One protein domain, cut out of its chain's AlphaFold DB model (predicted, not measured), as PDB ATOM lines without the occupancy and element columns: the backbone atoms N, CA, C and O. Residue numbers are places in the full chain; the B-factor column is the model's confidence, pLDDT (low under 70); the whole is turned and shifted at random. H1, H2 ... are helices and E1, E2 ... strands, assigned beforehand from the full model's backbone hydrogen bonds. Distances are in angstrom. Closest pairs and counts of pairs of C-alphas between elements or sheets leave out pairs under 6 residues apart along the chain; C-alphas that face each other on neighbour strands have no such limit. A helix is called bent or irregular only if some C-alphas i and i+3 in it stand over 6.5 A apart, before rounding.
ATOM      1  N   GLU A 363      32.206 -32.281 -16.339       95.44
ATOM      2  CA  GLU A 363      31.992 -33.313 -17.355       95.44
ATOM      3  C   GLU A 363      31.086 -34.443 -16.850       95.44
ATOM      4  O   GLU A 363      30.957 -34.685 -15.650       95.44
ATOM      5  N   VAL A 364      30.458 -35.165 -17.780       95.25
ATOM      6  CA  VAL A 364      29.685 -36.370 -17.455       95.25
ATOM      7  C   VAL A 364      30.641 -37.496 -17.058       95.25
ATOM      8  O   VAL A 364      31.529 -37.854 -17.829       95.25
ATOM      9  N   ALA A 365      30.446 -38.069 -15.871       95.44
ATOM     10  CA  ALA A 365      31.249 -39.179 -15.360       95.44
ATOM     11  C   ALA A 365      30.431 -40.476 -15.323       95.44
ATOM     12  O   ALA A 365      29.255 -40.454 -14.967       95.44
ATOM     13  N   MET A 366      31.056 -41.614 -15.631       95.50
ATOM     14  CA  MET A 366      30.429 -42.937 -15.555       95.50
ATOM     15  C   MET A 366      31.333 -43.923 -14.808       95.50
ATOM     16  O   MET A 366      32.552 -43.844 -14.927       95.50
ATOM     17  N   VAL A 367      30.735 -44.864 -14.076       94.62
ATOM     18  CA  VAL A 367      31.406 -46.080 -13.594       94.62
ATOM     19  C   VAL A 367      30.465 -47.271 -13.766       94.62
ATOM     20  O   VAL A 367      29.261 -47.163 -13.522       94.62
ATOM     21  N   GLU A 368      30.986 -48.407 -14.215       91.94
ATOM     22  CA  GLU A 368      30.209 -49.645 -14.264       91.94
ATOM     23  C   GLU A 368      30.085 -50.225 -12.842       91.94
ATOM     24  O   GLU A 368      31.005 -50.116 -12.038       91.94
ATOM     25  N   LEU A 369      28.939 -50.804 -12.487       87.31
ATOM     26  CA  LEU A 369      28.725 -51.487 -11.202       87.31
ATOM     27  C   LEU A 369      28.920 -52.995 -11.306       87.31
ATOM     28  O   LEU A 369      29.266 -53.646 -10.322       87.31
ATOM     29  N   LYS A 370      28.623 -53.563 -12.476       79.12
ATOM     30  CA  LYS A 370      28.714 -54.996 -12.723       79.12
ATOM     31  C   LYS A 370      28.717 -55.276 -14.222       79.12
ATOM     32  O   LYS A 370      27.748 -54.931 -14.895       79.12
ATOM     33  N   CYS A 371      29.735 -55.990 -14.689       63.00
ATOM     34  CA  CYS A 371      29.683 -56.729 -15.946       63.00
ATOM     35  C   CYS A 371      28.919 -58.052 -15.759       63.00
ATOM     36  O   CYS A 371      28.962 -58.670 -14.689       63.00
ATOM     37  N   ALA A 372      28.247 -58.509 -16.811       59.22
ATOM     38  CA  ALA A 372      27.867 -59.909 -16.962       59.22
ATOM     39  C   ALA A 372      28.920 -60.613 -17.828       59.22
ATOM     40  O   ALA A 372      29.412 -60.024 -18.786       59.22
ATOM     41  N   ASP A 373      29.230 -61.878 -17.532       64.19
ATOM     42  CA  ASP A 373      30.224 -62.690 -18.262       64.19
ATOM     43  C   ASP A 373      29.726 -63.150 -19.656       64.19
ATOM     44  O   ASP A 373      30.010 -64.258 -20.112       64.19
ATOM     45  N   THR A 374      28.907 -62.331 -20.318       57.91
ATOM     46  CA  THR A 374      28.222 -62.627 -21.579       57.91
ATOM     47  C   THR A 374      28.832 -61.847 -22.735       57.91
ATOM     48  O   THR A 374      28.983 -60.630 -22.658       57.91
ATOM     49  N   GLU A 375      29.134 -62.545 -23.833       60.12
ATOM     50  CA  GLU A 375      29.655 -61.939 -25.062       60.12
ATOM     51  C   GLU A 375      28.711 -60.857 -25.628       60.12
ATOM     52  O   GLU A 375      27.506 -60.854 -25.367       60.12
ATOM     53  N   ALA A 376      29.273 -59.918 -26.398       56.28
ATOM     54  CA  ALA A 376      28.652 -58.639 -26.750       56.28
ATOM     55  C   ALA A 376      27.429 -58.743 -27.693       56.28
ATOM     56  O   ALA A 376      27.498 -58.440 -28.887       56.28
ATOM     57  N   ALA A 377      26.283 -59.128 -27.133       62.16
ATOM     58  CA  ALA A 377      24.976 -59.051 -27.771       62.16
ATOM     59  C   ALA A 377      24.514 -57.588 -27.974       62.16
ATOM     60  O   ALA A 377      24.937 -56.688 -27.243       62.16
ATOM     61  N   PRO A 378      23.602 -57.308 -28.925       66.00
ATOM     62  CA  PRO A 378      22.936 -56.011 -28.993       66.00
ATOM     63  C   PRO A 378      22.023 -55.810 -27.772       66.00
ATOM     64  O   PRO A 378      21.222 -56.679 -27.427       66.00
ATOM     65  N   CYS A 379      22.124 -54.649 -27.132       67.06
ATOM     66  CA  CYS A 379      21.393 -54.298 -25.915       67.06
ATOM     67  C   CYS A 379      20.544 -53.025 -26.082       67.06
ATOM     68  O   CYS A 379      20.873 -52.124 -26.858       67.06
ATOM     69  N   SER A 380      19.446 -52.961 -25.334       75.69
ATOM     70  CA  SER A 380      18.623 -51.768 -25.111       75.69
ATOM     71  C   SER A 380      18.913 -51.191 -23.729       75.69
ATOM     72  O   SER A 380      18.999 -51.943 -22.759       75.69
ATOM     73  N   LEU A 381      19.032 -49.869 -23.610       77.81
ATOM     74  CA  LEU A 381      19.293 -49.232 -22.321       77.81
ATOM     75  C   LEU A 381      17.979 -48.948 -21.595       77.81
ATOM     76  O   LEU A 381      17.107 -48.253 -22.118       77.81
ATOM     77  N   ARG A 382      17.850 -49.435 -20.361       81.75
ATOM     78  CA  ARG A 382      16.735 -49.111 -19.470       81.75
ATOM     79  C   ARG A 382      17.240 -48.319 -18.274       81.75
ATOM     80  O   ARG A 382      18.081 -48.788 -17.512       81.75
ATOM     81  N   LEU A 383      16.677 -47.133 -18.077       82.88
ATOM     82  CA  LEU A 383      16.908 -46.342 -16.873       82.88
ATOM     83  C   LEU A 383      16.191 -47.013 -15.690       82.88
ATOM     84  O   LEU A 383      14.969 -47.159 -15.709       82.88
ATOM     85  N   ALA A 384      16.952 -47.474 -14.697       77.50
ATOM     86  CA  ALA A 384      16.447 -48.205 -13.535       77.50
ATOM     87  C   ALA A 384      16.185 -47.290 -12.330       77.50
ATOM     88  O   ALA A 384      15.196 -47.481 -11.625       77.50
ATOM     89  N   ALA A 385      17.032 -46.279 -12.120       81.50
ATOM     90  CA  ALA A 385      16.851 -45.278 -11.073       81.50
ATOM     91  C   ALA A 385      17.315 -43.889 -11.527       81.50
ATOM     92  O   ALA A 385      18.220 -43.757 -12.352       81.50
ATOM     93  N   VAL A 386      16.704 -42.861 -10.938       83.62
ATOM     94  CA  VAL A 386      17.114 -41.458 -11.040       83.62
ATOM     95  C   VAL A 386      17.167 -40.888  -9.628       83.62
ATOM     96  O   VAL A 386      16.202 -41.019  -8.870       83.62
ATOM     97  N   SER A 387      18.263 -40.233  -9.269       85.69
ATOM     98  CA  SER A 387      18.351 -39.439  -8.048       85.69
ATOM     99  C   SER A 387      19.069 -38.118  -8.299       85.69
ATOM    100  O   SER A 387      19.983 -38.021  -9.115       85.69
ATOM    101  N   HIS A 388      18.645 -37.077  -7.590       81.81
ATOM    102  CA  HIS A 388      19.354 -35.809  -7.538       81.81
ATOM    103  C   HIS A 388      20.164 -35.766  -6.249       81.81
ATOM    104  O   HIS A 388      19.658 -36.019  -5.150       81.81
ATOM    105  N   ARG A 389      21.447 -35.442  -6.379       78.38
ATOM    106  CA  ARG A 389      22.366 -35.321  -5.255       78.38
ATOM    107  C   ARG A 389      23.020 -33.951  -5.305       78.38
ATOM    108  O   ARG A 389      24.019 -33.740  -5.988       78.38
ATOM    109  N   SER A 390      22.452 -33.007  -4.554       79.06
ATOM    110  CA  SER A 390      23.271 -31.911  -4.043       79.06
ATOM    111  C   SER A 390      24.326 -32.540  -3.139       79.06
ATOM    112  O   SER A 390      24.000 -33.315  -2.242       79.06
ATOM    113  N   LEU A 391      25.593 -32.215  -3.368       73.06
ATOM    114  CA  LEU A 391      26.719 -32.753  -2.594       73.06
ATOM    115  C   LEU A 391      26.689 -32.335  -1.115       73.06
ATOM    116  O   LEU A 391      27.457 -32.860  -0.312       73.06
ATOM    117  N   LEU A 392      25.818 -31.381  -0.771       64.69
ATOM    118  CA  LEU A 392      25.657 -30.822   0.567       64.69
ATOM    119  C   LEU A 392      24.427 -31.392   1.301       64.69
ATOM    120  O   LEU A 392      24.139 -30.970   2.420       64.69
ATOM    121  N   GLN A 393      23.675 -32.305   0.673       69.62
ATOM    122  CA  GLN A 393      22.411 -32.851   1.179       69.62
ATOM    123  C   GLN A 393      22.321 -34.371   0.952       69.62
ATOM    124  O   GLN A 393      23.171 -34.984   0.302       69.62
ATOM    125  N   SER A 394      21.282 -35.001   1.504       68.00
ATOM    126  CA  SER A 394      20.953 -36.398   1.220       68.00
ATOM    127  C   SER A 394      20.524 -36.596  -0.240       68.00
ATOM    128  O   SER A 394      19.916 -35.728  -0.862       68.00
ATOM    129  N   GLU A 395      20.824 -37.776  -0.787       76.25
ATOM    130  CA  GLU A 395      20.393 -38.188  -2.127       76.25
ATOM    131  C   GLU A 395      18.857 -38.274  -2.186       76.25
ATOM    132  O   GLU A 395      18.244 -39.048  -1.448       76.25
ATOM    133  N   THR A 396      18.227 -37.478  -3.056       76.00
ATOM    134  CA  THR A 396      16.768 -37.473  -3.249       76.00
ATOM    135  C   THR A 396      16.408 -38.275  -4.493       76.00
ATOM    136  O   THR A 396      16.835 -37.960  -5.601       76.00
ATOM    137  N   GLN A 397      15.626 -39.342  -4.322       79.25
ATOM    138  CA  GLN A 397      15.129 -40.135  -5.448       79.25
ATOM    139  C   GLN A 397      14.082 -39.345  -6.238       79.25
ATOM    140  O   GLN A 397      13.156 -38.780  -5.653       79.25
ATOM    141  N   ALA A 398      14.202 -39.352  -7.563       76.25
ATOM    142  CA  ALA A 398      13.184 -38.835  -8.466       76.25
ATOM    143  C   ALA A 398      12.289 -39.975  -8.969       76.25
ATOM    144  O   ALA A 398      12.724 -41.117  -9.130       76.25
ATOM    145  N   THR A 399      11.027 -39.669  -9.268       72.06
ATOM    146  CA  THR A 399      10.129 -40.620  -9.931       72.06
ATOM    147  C   THR A 399      10.572 -40.844 -11.374       72.06
ATOM    148  O   THR A 399      10.374 -39.975 -12.224       72.06
ATOM    149  N   VAL A 400      11.144 -42.017 -11.656       68.81
ATOM    150  CA  VAL A 400      11.529 -42.429 -13.014       68.81
ATOM    151  C   VAL A 400      10.281 -42.465 -13.917       68.81
ATOM    152  O   VAL A 400       9.296 -43.114 -13.547       68.81
ATOM    153  N   PRO A 401      10.278 -41.809 -15.094       67.88
ATOM    154  CA  PRO A 401       9.169 -41.921 -16.037       67.88
ATOM    155  C   PRO A 401       9.089 -43.357 -16.569       67.88
ATOM    156  O   PRO A 401      10.051 -43.883 -17.120       67.88
ATOM    157  N   SER A 402       7.928 -44.001 -16.432       52.25
ATOM    158  CA  SER A 402       7.736 -45.451 -16.622       52.25
ATOM    159  C   SER A 402       7.787 -45.948 -18.083       52.25
ATOM    160  O   SER A 402       7.147 -46.942 -18.423       52.25
ATOM    161  N   THR A 403       8.492 -45.238 -18.963       53.28
ATOM    162  CA  THR A 403       8.590 -45.489 -20.412       53.28
ATOM    163  C   THR A 403      10.027 -45.400 -20.946       53.28
ATOM    164  O   THR A 403      10.229 -45.489 -22.153       53.28
ATOM    165  N   SER A 404      11.034 -45.208 -20.086       57.97
ATOM    166  CA  SER A 404      12.438 -44.981 -20.468       57.97
ATOM    167  C   SER A 404      13.234 -46.268 -20.743       57.97
ATOM    168  O   SER A 404      14.244 -46.546 -20.090       57.97
ATOM    169  N   SER A 405      12.782 -47.043 -21.732       65.56
ATOM    170  CA  SER A 405      13.616 -48.006 -22.463       65.56
ATOM    171  C   SER A 405      14.067 -47.361 -23.776       65.56
ATOM    172  O   SER A 405      13.251 -47.200 -24.685       65.56
ATOM    173  N   LEU A 406      15.338 -46.976 -23.876       68.75
ATOM    174  CA  LEU A 406      15.932 -46.407 -25.083       68.75
ATOM    175  C   LEU A 406      16.518 -47.534 -25.955       68.75
ATOM    176  O   LEU A 406      17.434 -48.241 -25.516       68.75
ATOM    177  N   PRO A 407      16.040 -47.718 -27.200       73.06
ATOM    178  CA  PRO A 407      16.759 -48.495 -28.206       73.06
ATOM    179  C   PRO A 407      18.158 -47.908 -28.428       73.06
ATOM    180  O   PRO A 407      18.336 -46.694 -28.326       73.06
ATOM    181  N   ARG A 408      19.144 -48.730 -28.814       68.12
ATOM    182  CA  ARG A 408      20.506 -48.246 -29.125       68.12
ATOM    183  C   ARG A 408      20.522 -47.182 -30.235       68.12
ATOM    184  O   ARG A 408      21.347 -46.280 -30.205       68.12
ATOM    185  N   GLU A 409      19.559 -47.230 -31.154       73.50
ATOM    186  CA  GLU A 409      19.332 -46.217 -32.202       73.50
ATOM    187  C   GLU A 409      18.912 -44.835 -31.657       73.50
ATOM    188  O   GLU A 409      18.925 -43.855 -32.392       73.50
ATOM    189  N   GLN A 410      18.544 -44.734 -30.375       77.00
ATOM    190  CA  GLN A 410      18.176 -43.486 -29.702       77.00
ATOM    191  C   GLN A 410      19.263 -42.986 -28.734       77.00
ATOM    192  O   GLN A 410      18.992 -42.079 -27.946       77.00
ATOM    193  N   LEU A 411      20.495 -43.515 -28.796       76.81
ATOM    194  CA  LEU A 411      21.605 -43.060 -27.942       76.81
ATOM    195  C   LEU A 411      21.915 -41.564 -28.130       76.81
ATOM    196  O   LEU A 411      22.187 -40.869 -27.156       76.81
ATOM    197  N   GLU A 412      21.775 -41.044 -29.354       76.69
ATOM    198  CA  GLU A 412      21.897 -39.610 -29.669       76.69
ATOM    199  C   GLU A 412      20.899 -38.745 -28.876       76.69
ATOM    200  O   GLU A 412      21.177 -37.591 -28.556       76.69
ATOM    201  N   SER A 413      19.740 -39.302 -28.500       83.69
ATOM    202  CA  SER A 413      18.755 -38.588 -27.682       83.69
ATOM    203  C   SER A 413      19.128 -38.528 -26.197       83.69
ATOM    204  O   SER A 413      18.619 -37.654 -25.495       83.69
ATOM    205  N   ALA A 414      20.049 -39.370 -25.707       85.44
ATOM    206  CA  ALA A 414      20.469 -39.356 -24.302       85.44
ATOM    207  C   ALA A 414      21.013 -37.978 -23.876       85.44
ATOM    208  O   ALA A 414      20.741 -37.530 -22.763       85.44
ATOM    209  N   ASP A 415      21.679 -37.252 -24.780       90.38
ATOM    210  CA  ASP A 415      22.161 -35.891 -24.510       90.38
ATOM    211  C   ASP A 415      21.026 -34.865 -24.337       90.38
ATOM    212  O   ASP A 415      21.149 -33.931 -23.546       90.38
ATOM    213  N   ALA A 416      19.900 -35.040 -25.036       86.88
ATOM    214  CA  ALA A 416      18.736 -34.153 -24.938       86.88
ATOM    215  C   ALA A 416      17.867 -34.443 -23.695       86.88
ATOM    216  O   ALA A 416      17.250 -33.536 -23.121       86.88
ATOM    217  N   TRP A 417      17.816 -35.707 -23.267       85.12
ATOM    218  CA  TRP A 417      17.049 -36.139 -22.095       85.12
ATOM    219  C   TRP A 417      17.833 -35.950 -20.792       85.12
ATOM    220  O   TRP A 417      17.315 -35.368 -19.842       85.12
ATOM    221  N   TRP A 418      19.077 -36.430 -20.742       88.81
ATOM    222  CA  TRP A 418      19.882 -36.501 -19.520       88.81
ATOM    223  C   TRP A 418      20.903 -35.367 -19.441       88.81
ATOM    224  O   TRP A 418      20.960 -34.665 -18.431       88.81
ATOM    225  N   GLY A 419      21.633 -35.109 -20.526       91.50
ATOM    226  CA  GLY A 419      22.542 -33.969 -20.632       91.50
ATOM    227  C   GLY A 419      23.756 -34.233 -21.515       91.50
ATOM    228  O   GLY A 419      24.138 -35.381 -21.727       91.50
ATOM    229  N   SER A 420      24.377 -33.169 -22.022       91.81
ATOM    230  CA  SER A 420      25.437 -33.248 -23.034       91.81
ATOM    231  C   SER A 420      26.650 -34.056 -22.559       91.81
ATOM    232  O   SER A 420      27.344 -33.646 -21.627       91.81
ATOM    233  N   GLY A 421      26.928 -35.171 -23.238       92.69
ATOM    234  CA  GLY A 421      27.993 -36.122 -22.913       92.69
ATOM    235  C   GLY A 421      27.477 -37.472 -22.402       92.69
ATOM    236  O   GLY A 421      28.250 -38.429 -22.357       92.69
ATOM    237  N   ALA A 422      26.186 -37.583 -22.072       93.19
ATOM    238  CA  ALA A 422      25.552 -38.839 -21.681       93.19
ATOM    239  C   ALA A 422      25.559 -39.878 -22.816       93.19
ATOM    240  O   ALA A 422      25.770 -41.059 -22.545       93.19
ATOM    241  N   SER A 423      25.387 -39.454 -24.075       92.25
ATOM    242  CA  SER A 423      25.449 -40.345 -25.246       92.25
ATOM    243  C   SER A 423      26.812 -41.045 -25.346       92.25
ATOM    244  O   SER A 423      26.893 -42.274 -25.314       92.25
ATOM    245  N   ARG A 424      27.890 -40.251 -25.363       92.75
ATOM    246  CA  ARG A 424      29.289 -40.689 -25.460       92.75
ATOM    247  C   ARG A 424      29.705 -41.574 -24.290       92.75
ATOM    248  O   ARG A 424      30.401 -42.561 -24.498       92.75
ATOM    249  N   ALA A 425      29.285 -41.240 -23.069       91.81
ATOM    250  CA  ALA A 425      29.587 -42.054 -21.894       91.81
ATOM    251  C   ALA A 425      29.022 -43.482 -22.029       91.81
ATOM    252  O   ALA A 425      29.681 -44.447 -21.655       91.81
ATOM    253  N   LEU A 426      27.827 -43.623 -22.610       90.94
ATOM    254  CA  LEU A 426      27.123 -44.901 -22.742       90.94
ATOM    255  C   LEU A 426      27.488 -45.699 -24.005       90.94
ATOM    256  O   LEU A 426      27.110 -46.863 -24.114       90.94
ATOM    257  N   GLU A 427      28.224 -45.113 -24.953       89.25
ATOM    258  CA  GLU A 427      28.531 -45.725 -26.256       89.25
ATOM    259  C   GLU A 427      29.321 -47.047 -26.142       89.25
ATOM    260  O   GLU A 427      29.143 -47.959 -26.959       89.25
ATOM    261  N   GLY A 428      30.134 -47.176 -25.086       82.00
ATOM    262  CA  GLY A 428      30.930 -48.365 -24.764       82.00
ATOM    263  C   GLY A 428      30.271 -49.399 -23.838       82.00
ATOM    264  O   GLY A 428      30.931 -50.373 -23.491       82.00
ATOM    265  N   GLN A 429      29.015 -49.216 -23.411       82.19
ATOM    266  CA  GLN A 429      28.365 -50.135 -22.462       82.19
ATOM    267  C   GLN A 429      28.052 -51.517 -23.069       82.19
ATOM    268  O   GLN A 429      27.556 -51.628 -24.197       82.19
ATOM    269  N   LEU A 430      28.337 -52.574 -22.301       78.19
ATOM    270  CA  LEU A 430      28.176 -53.979 -22.698       78.19
ATOM    271  C   LEU A 430      26.768 -54.515 -22.402       78.19
ATOM    272  O   LEU A 430      26.027 -53.964 -21.596       78.19
ATOM    273  N   ALA A 431      26.366 -55.609 -23.051       78.38
ATOM    274  CA  ALA A 431      25.088 -56.253 -22.752       78.38
ATOM    275  C   ALA A 431      25.107 -56.933 -21.374       78.38
ATOM    276  O   ALA A 431      26.052 -57.636 -21.027       78.38
ATOM    277  N   GLY A 432      24.035 -56.751 -20.602       80.88
ATOM    278  CA  GLY A 432      23.892 -57.289 -19.249       80.88
ATOM    279  C   GLY A 432      24.572 -56.459 -18.155       80.88
ATOM    280  O   GLY A 432      24.488 -56.848 -16.988       80.88
ATOM    281  N   SER A 433      25.214 -55.336 -18.494       86.69
ATOM    282  CA  SER A 433      25.849 -54.459 -17.510       86.69
ATOM    283  C   SER A 433      24.843 -53.608 -16.722       86.69
ATOM    284  O   SER A 433      23.699 -53.370 -17.135       86.69
ATOM    285  N   VAL A 434      25.306 -53.105 -15.578       89.19
ATOM    286  CA  VAL A 434      24.683 -51.988 -14.856       89.19
ATOM    287  C   VAL A 434      25.731 -50.899 -14.686       89.19
ATOM    288  O   VAL A 434      26.835 -51.193 -14.233       89.19
ATOM    289  N   ALA A 435      25.391 -49.650 -14.996       92.81
ATOM    290  CA  ALA A 435      26.280 -48.500 -14.879       92.81
ATOM    291  C   ALA A 435      25.640 -47.354 -14.087       92.81
ATOM    292  O   ALA A 435      24.436 -47.106 -14.172       92.81
ATOM    293  N   LEU A 436      26.472 -46.630 -13.341       93.88
ATOM    294  CA  LEU A 436      26.135 -45.340 -12.751       93.88
ATOM    295  C   LEU A 436      26.678 -44.230 -13.643       93.88
ATOM    296  O   LEU A 436      27.851 -44.244 -14.015       93.88
ATOM    297  N   LEU A 437      25.834 -43.247 -13.934       95.25
ATOM    298  CA  LEU A 437      26.149 -42.078 -14.743       95.25
ATOM    299  C   LEU A 437      25.817 -40.813 -13.939       95.25
ATOM    300  O   LEU A 437      24.713 -40.685 -13.410       95.25
ATOM    301  N   ALA A 438      26.768 -39.888 -13.832       95.38
ATOM    302  CA  ALA A 438      26.637 -38.617 -13.127       95.38
ATOM    303  C   ALA A 438      26.730 -37.449 -14.117       95.38
ATOM    304  O   ALA A 438      27.767 -37.250 -14.753       95.38
ATOM    305  N   VAL A 439      25.657 -36.662 -14.228       95.38
ATOM    306  CA  VAL A 439      25.579 -35.490 -15.113       95.38
ATOM    307  C   VAL A 439      25.617 -34.203 -14.270       95.38
ATOM    308  O   VAL A 439      24.718 -33.983 -13.448       95.38
ATOM    309  N   PRO A 440      26.629 -33.333 -14.444       93.94
ATOM    310  CA  PRO A 440      26.756 -32.103 -13.664       93.94
ATOM    311  C   PRO A 440      25.742 -31.032 -14.101       93.94
ATOM    312  O   PRO A 440      25.270 -31.076 -15.240       93.94
ATOM    313  N   PRO A 441      25.420 -30.044 -13.240       89.44
ATOM    314  CA  PRO A 441      24.314 -29.110 -13.481       89.44
ATOM    315  C   PRO A 441      24.407 -28.341 -14.804       89.44
ATOM    316  O   PRO A 441      23.411 -28.192 -15.512       89.44
ATOM    317  N   GLY A 442      25.614 -27.899 -15.181       89.12
ATOM    318  CA  GLY A 442      25.849 -27.178 -16.436       89.12
ATOM    319  C   GLY A 442      25.477 -27.988 -17.683       89.12
ATOM    320  O   GLY A 442      24.930 -27.425 -18.630       89.12
ATOM    321  N   SER A 443      25.698 -29.304 -17.643       92.50
ATOM    322  CA  SER A 443      25.464 -30.230 -18.758       92.50
ATOM    323  C   SER A 443      24.050 -30.815 -18.779       92.50
ATOM    324  O   SER A 443      23.651 -31.370 -19.799       92.50
ATOM    325  N   GLN A 444      23.279 -30.710 -17.687       92.06
ATOM    326  CA  GLN A 444      21.931 -31.287 -17.596       92.06
ATOM    327  C   GLN A 444      20.967 -30.683 -18.620       92.06
ATOM    328  O   GLN A 444      20.836 -29.458 -18.735       92.06
ATOM    329  N   GLY A 445      20.269 -31.585 -19.317       86.94
ATOM    330  CA  GLY A 445      19.245 -31.276 -20.311       86.94
ATOM    331  C   GLY A 445      17.895 -30.930 -19.678       86.94
ATOM    332  O   GLY A 445      17.792 -30.096 -18.781       86.94
ATOM    333  N   SER A 446      16.830 -31.582 -20.144       83.44
ATOM    334  CA  SER A 446      15.451 -31.286 -19.711       83.44
ATOM    335  C   SER A 446      15.104 -31.691 -18.265       83.44
ATOM    336  O   SER A 446      14.066 -31.271 -17.760       83.44
ATOM    337  N   LEU A 447      15.964 -32.454 -17.577       75.81
ATOM    338  CA  LEU A 447      15.749 -32.969 -16.212       75.81
ATOM    339  C   LEU A 447      16.383 -32.126 -15.080       75.81
ATOM    340  O   LEU A 447      16.619 -32.648 -13.993       75.81
ATOM    341  N   ARG A 448      16.676 -30.837 -15.292       77.88
ATOM    342  CA  ARG A 448      17.225 -29.962 -14.233       77.88
ATOM    343  C   ARG A 448      16.264 -29.832 -13.041       77.88
ATOM    344  O   ARG A 448      15.171 -29.294 -13.199       77.88
ATOM    345  N   SER A 449      16.692 -30.245 -11.843       65.56
ATOM    346  CA  SER A 449      15.948 -30.001 -10.589       65.56
ATOM    347  C   SER A 449      16.413 -28.753  -9.834       65.56
ATOM    348  O   SER A 449      15.607 -28.098  -9.179       65.56
ATOM    349  N   SER A 450      17.709 -28.434  -9.899       71.88
ATOM    350  CA  SER A 450      18.312 -27.196  -9.387       71.88
ATOM    351  C   SER A 450      19.731 -27.027  -9.935       71.88
ATOM    352  O   SER A 450      20.409 -28.023 -10.206       71.88
ATOM    353  N   ASP A 451      20.193 -25.780 -10.056       74.69
ATOM    354  CA  ASP A 451      21.477 -25.432 -10.690       74.69
ATOM    355  C   ASP A 451      22.734 -25.909  -9.923       74.69
ATOM    356  O   ASP A 451      23.829 -25.861 -10.476       74.69
ATOM    357  N   ASP A 452      22.586 -26.442  -8.702       81.25
ATOM    358  CA  ASP A 452      23.675 -26.990  -7.866       81.25
ATOM    359  C   ASP A 452      23.629 -28.529  -7.699       81.25
ATOM    360  O   ASP A 452      24.454 -29.117  -6.993       81.25
ATOM    361  N   SER A 453      22.636 -29.213  -8.280       87.81
ATOM    362  CA  SER A 453      22.429 -30.658  -8.071       87.81
ATOM    363  C   SER A 453      23.090 -31.517  -9.148       87.81
ATOM    364  O   SER A 453      22.919 -31.266 -10.336       87.81
ATOM    365  N   VAL A 454      23.803 -32.582  -8.763       90.25
ATOM    366  CA  VAL A 454      24.253 -33.603  -9.722       90.25
ATOM    367  C   VAL A 454      23.121 -34.599  -9.958       90.25
ATOM    368  O   VAL A 454      22.514 -35.093  -9.006       90.25
ATOM    369  N   LEU A 455      22.850 -34.901 -11.224       91.75
ATOM    370  CA  LEU A 455      21.892 -35.916 -11.647       91.75
ATOM    371  C   LEU A 455      22.609 -37.270 -11.696       91.75
ATOM    372  O   LEU A 455      23.507 -37.459 -12.514       91.75
ATOM    373  N   LEU A 456      22.220 -38.192 -10.818       92.50
ATOM    374  CA  LEU A 456      22.669 -39.581 -10.805       92.50
ATOM    375  C   LEU A 456      21.630 -40.469 -11.496       92.50
ATOM    376  O   LEU A 456      20.434 -40.417 -11.199       92.50
ATOM    377  N   LEU A 457      22.105 -41.300 -12.417       92.06
ATOM    378  CA  LEU A 457      21.305 -42.208 -13.230       92.06
ATOM    379  C   LEU A 457      21.880 -43.617 -13.090       92.06
ATOM    380  O   LEU A 457      23.078 -43.817 -13.283       92.06
ATOM    381  N   GLU A 458      21.033 -44.593 -12.776       92.00
ATOM    382  CA  GLU A 458      21.400 -46.011 -12.819       92.00
ATOM    383  C   GLU A 458      20.824 -46.617 -14.099       92.00
ATOM    384  O   GLU A 458      19.604 -46.689 -14.271       92.00
ATOM    385  N   VAL A 459      21.704 -47.000 -15.022       90.31
ATOM    386  CA  VAL A 459      21.361 -47.472 -16.367       90.31
ATOM    387  C   VAL A 459      21.685 -48.958 -16.465       90.31
ATOM    388  O   VAL A 459      22.792 -49.381 -16.145       90.31
ATOM    389  N   VAL A 460      20.719 -49.753 -16.917       88.06
ATOM    390  CA  VAL A 460      20.863 -51.196 -17.139       88.06
ATOM    391  C   VAL A 460      20.869 -51.458 -18.639       88.06
ATOM    392  O   VAL A 460      19.939 -51.054 -19.341       88.06
ATOM    393  N   ALA A 461      21.887 -52.152 -19.133       85.75
ATOM    394  CA  ALA A 461      21.949 -52.592 -20.518       85.75
ATOM    395  C   ALA A 461      21.243 -53.949 -20.662       85.75
ATOM    396  O   ALA A 461      21.846 -55.012 -20.526       85.75
ATOM    397  N   GLU A 462      19.942 -53.935 -20.942       82.62
ATOM    398  CA  GLU A 462      19.181 -55.162 -21.178       82.62
ATOM    399  C   GLU A 462      19.598 -55.763 -22.526       82.62
ATOM    400  O   GLU A 462      19.336 -55.187 -23.582       82.62
ATOM    401  N   GLY A 463      20.272 -56.916 -22.504       76.81
ATOM    402  CA  GLY A 463      20.557 -57.676 -23.721       76.81
ATOM    403  C   GLY A 463      19.254 -58.071 -24.415       76.81
ATOM    404  O   GLY A 463      18.331 -58.563 -23.761       76.81
ATOM    405  N   LEU A 464      19.166 -57.865 -25.731       64.25
ATOM    406  CA  LEU A 464      18.020 -58.331 -26.503       64.25
ATOM    407  C   LEU A 464      18.005 -59.860 -26.468       64.25
ATOM    408  O   LEU A 464      18.846 -60.507 -27.091       64.25
TER     409      LEU A 464
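AT A GLANCE: This is residues 363 to 464 of the 1006 residues of an uncharacterized protein of Symbiodinium microadriaticum (UniProt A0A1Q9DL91). One strongly twisted sheet of four antiparallel strands has E2 and E4 running along the longest axis, and two short helices, H1 and H2, pack together and graze it. A loop, residues 390 to 407, folds back along edge strand E2 and pairs briefly with it through residues 396 to 397 and 405 to 406. The printed part has 102 residues, with under half in named elements: E1, E2, H1, H2, E3, E4 along the chain, sheet order E1 E3 E4 E2, class mixed. It is compact, radius of gyration of the C-alphas 13.2 A, spanning 40 by 26 by 24 A.

HOW THE PARTS SIT: Start at E1, residues 365 to 370, antiparallel to E3, residues 434 to 439; N 367 and O 436 are within hydrogen-bond range at 3.0 A. E3 forms a hairpin with E4, residues 454 to 463, where N 437 and O 457 are 2.9 A apart. E4 is antiparallel to E2, residues 379 to 389, at 160 degrees; find N 456 and O 387 at 2.8 A. H1, residues 408 to 417, only grazes the sheet with residues 408 to 411; its closest C-alphas to E2 are Arg 408 and Ser 380, 5.7 A. H2, residues 422 to 426, only grazes it too, and touches H1 at C-alphas 423 and 414, 5.2 A. E2, H1 H2, E3 form a split strand-helix-strand unit, two same-way strands with E4 between, its crossover left-handed. H2's O i to N i+4 pair is within hydrogen-bond range; H1 has 1 of 6, but 5 of 7 O i to N i+3 pairs.

IN THESE COORDINATES: Find C-alpha 365 at (31.249, -39.179, -15.360); E1 runs 16.2 A. E2 and E4 each run 28.1 A, E3 16.5 A, H1 14.4 A and H2 6.4 A. H1 is irregular: C-alphas 409 and 412 are 7.5 A apart. E4 ends at C-alpha 463, (20.557, -57.676, -23.721).

THE WHOLE: The farthest C-alphas, Glu 375 and Leu 392, are 40.5 A apart. The printed part has no cut; links E2 to H1 and E3 to E4 are long. Confidence is under 70 at 22 residues, among them 371 to 379 and 400 to 406.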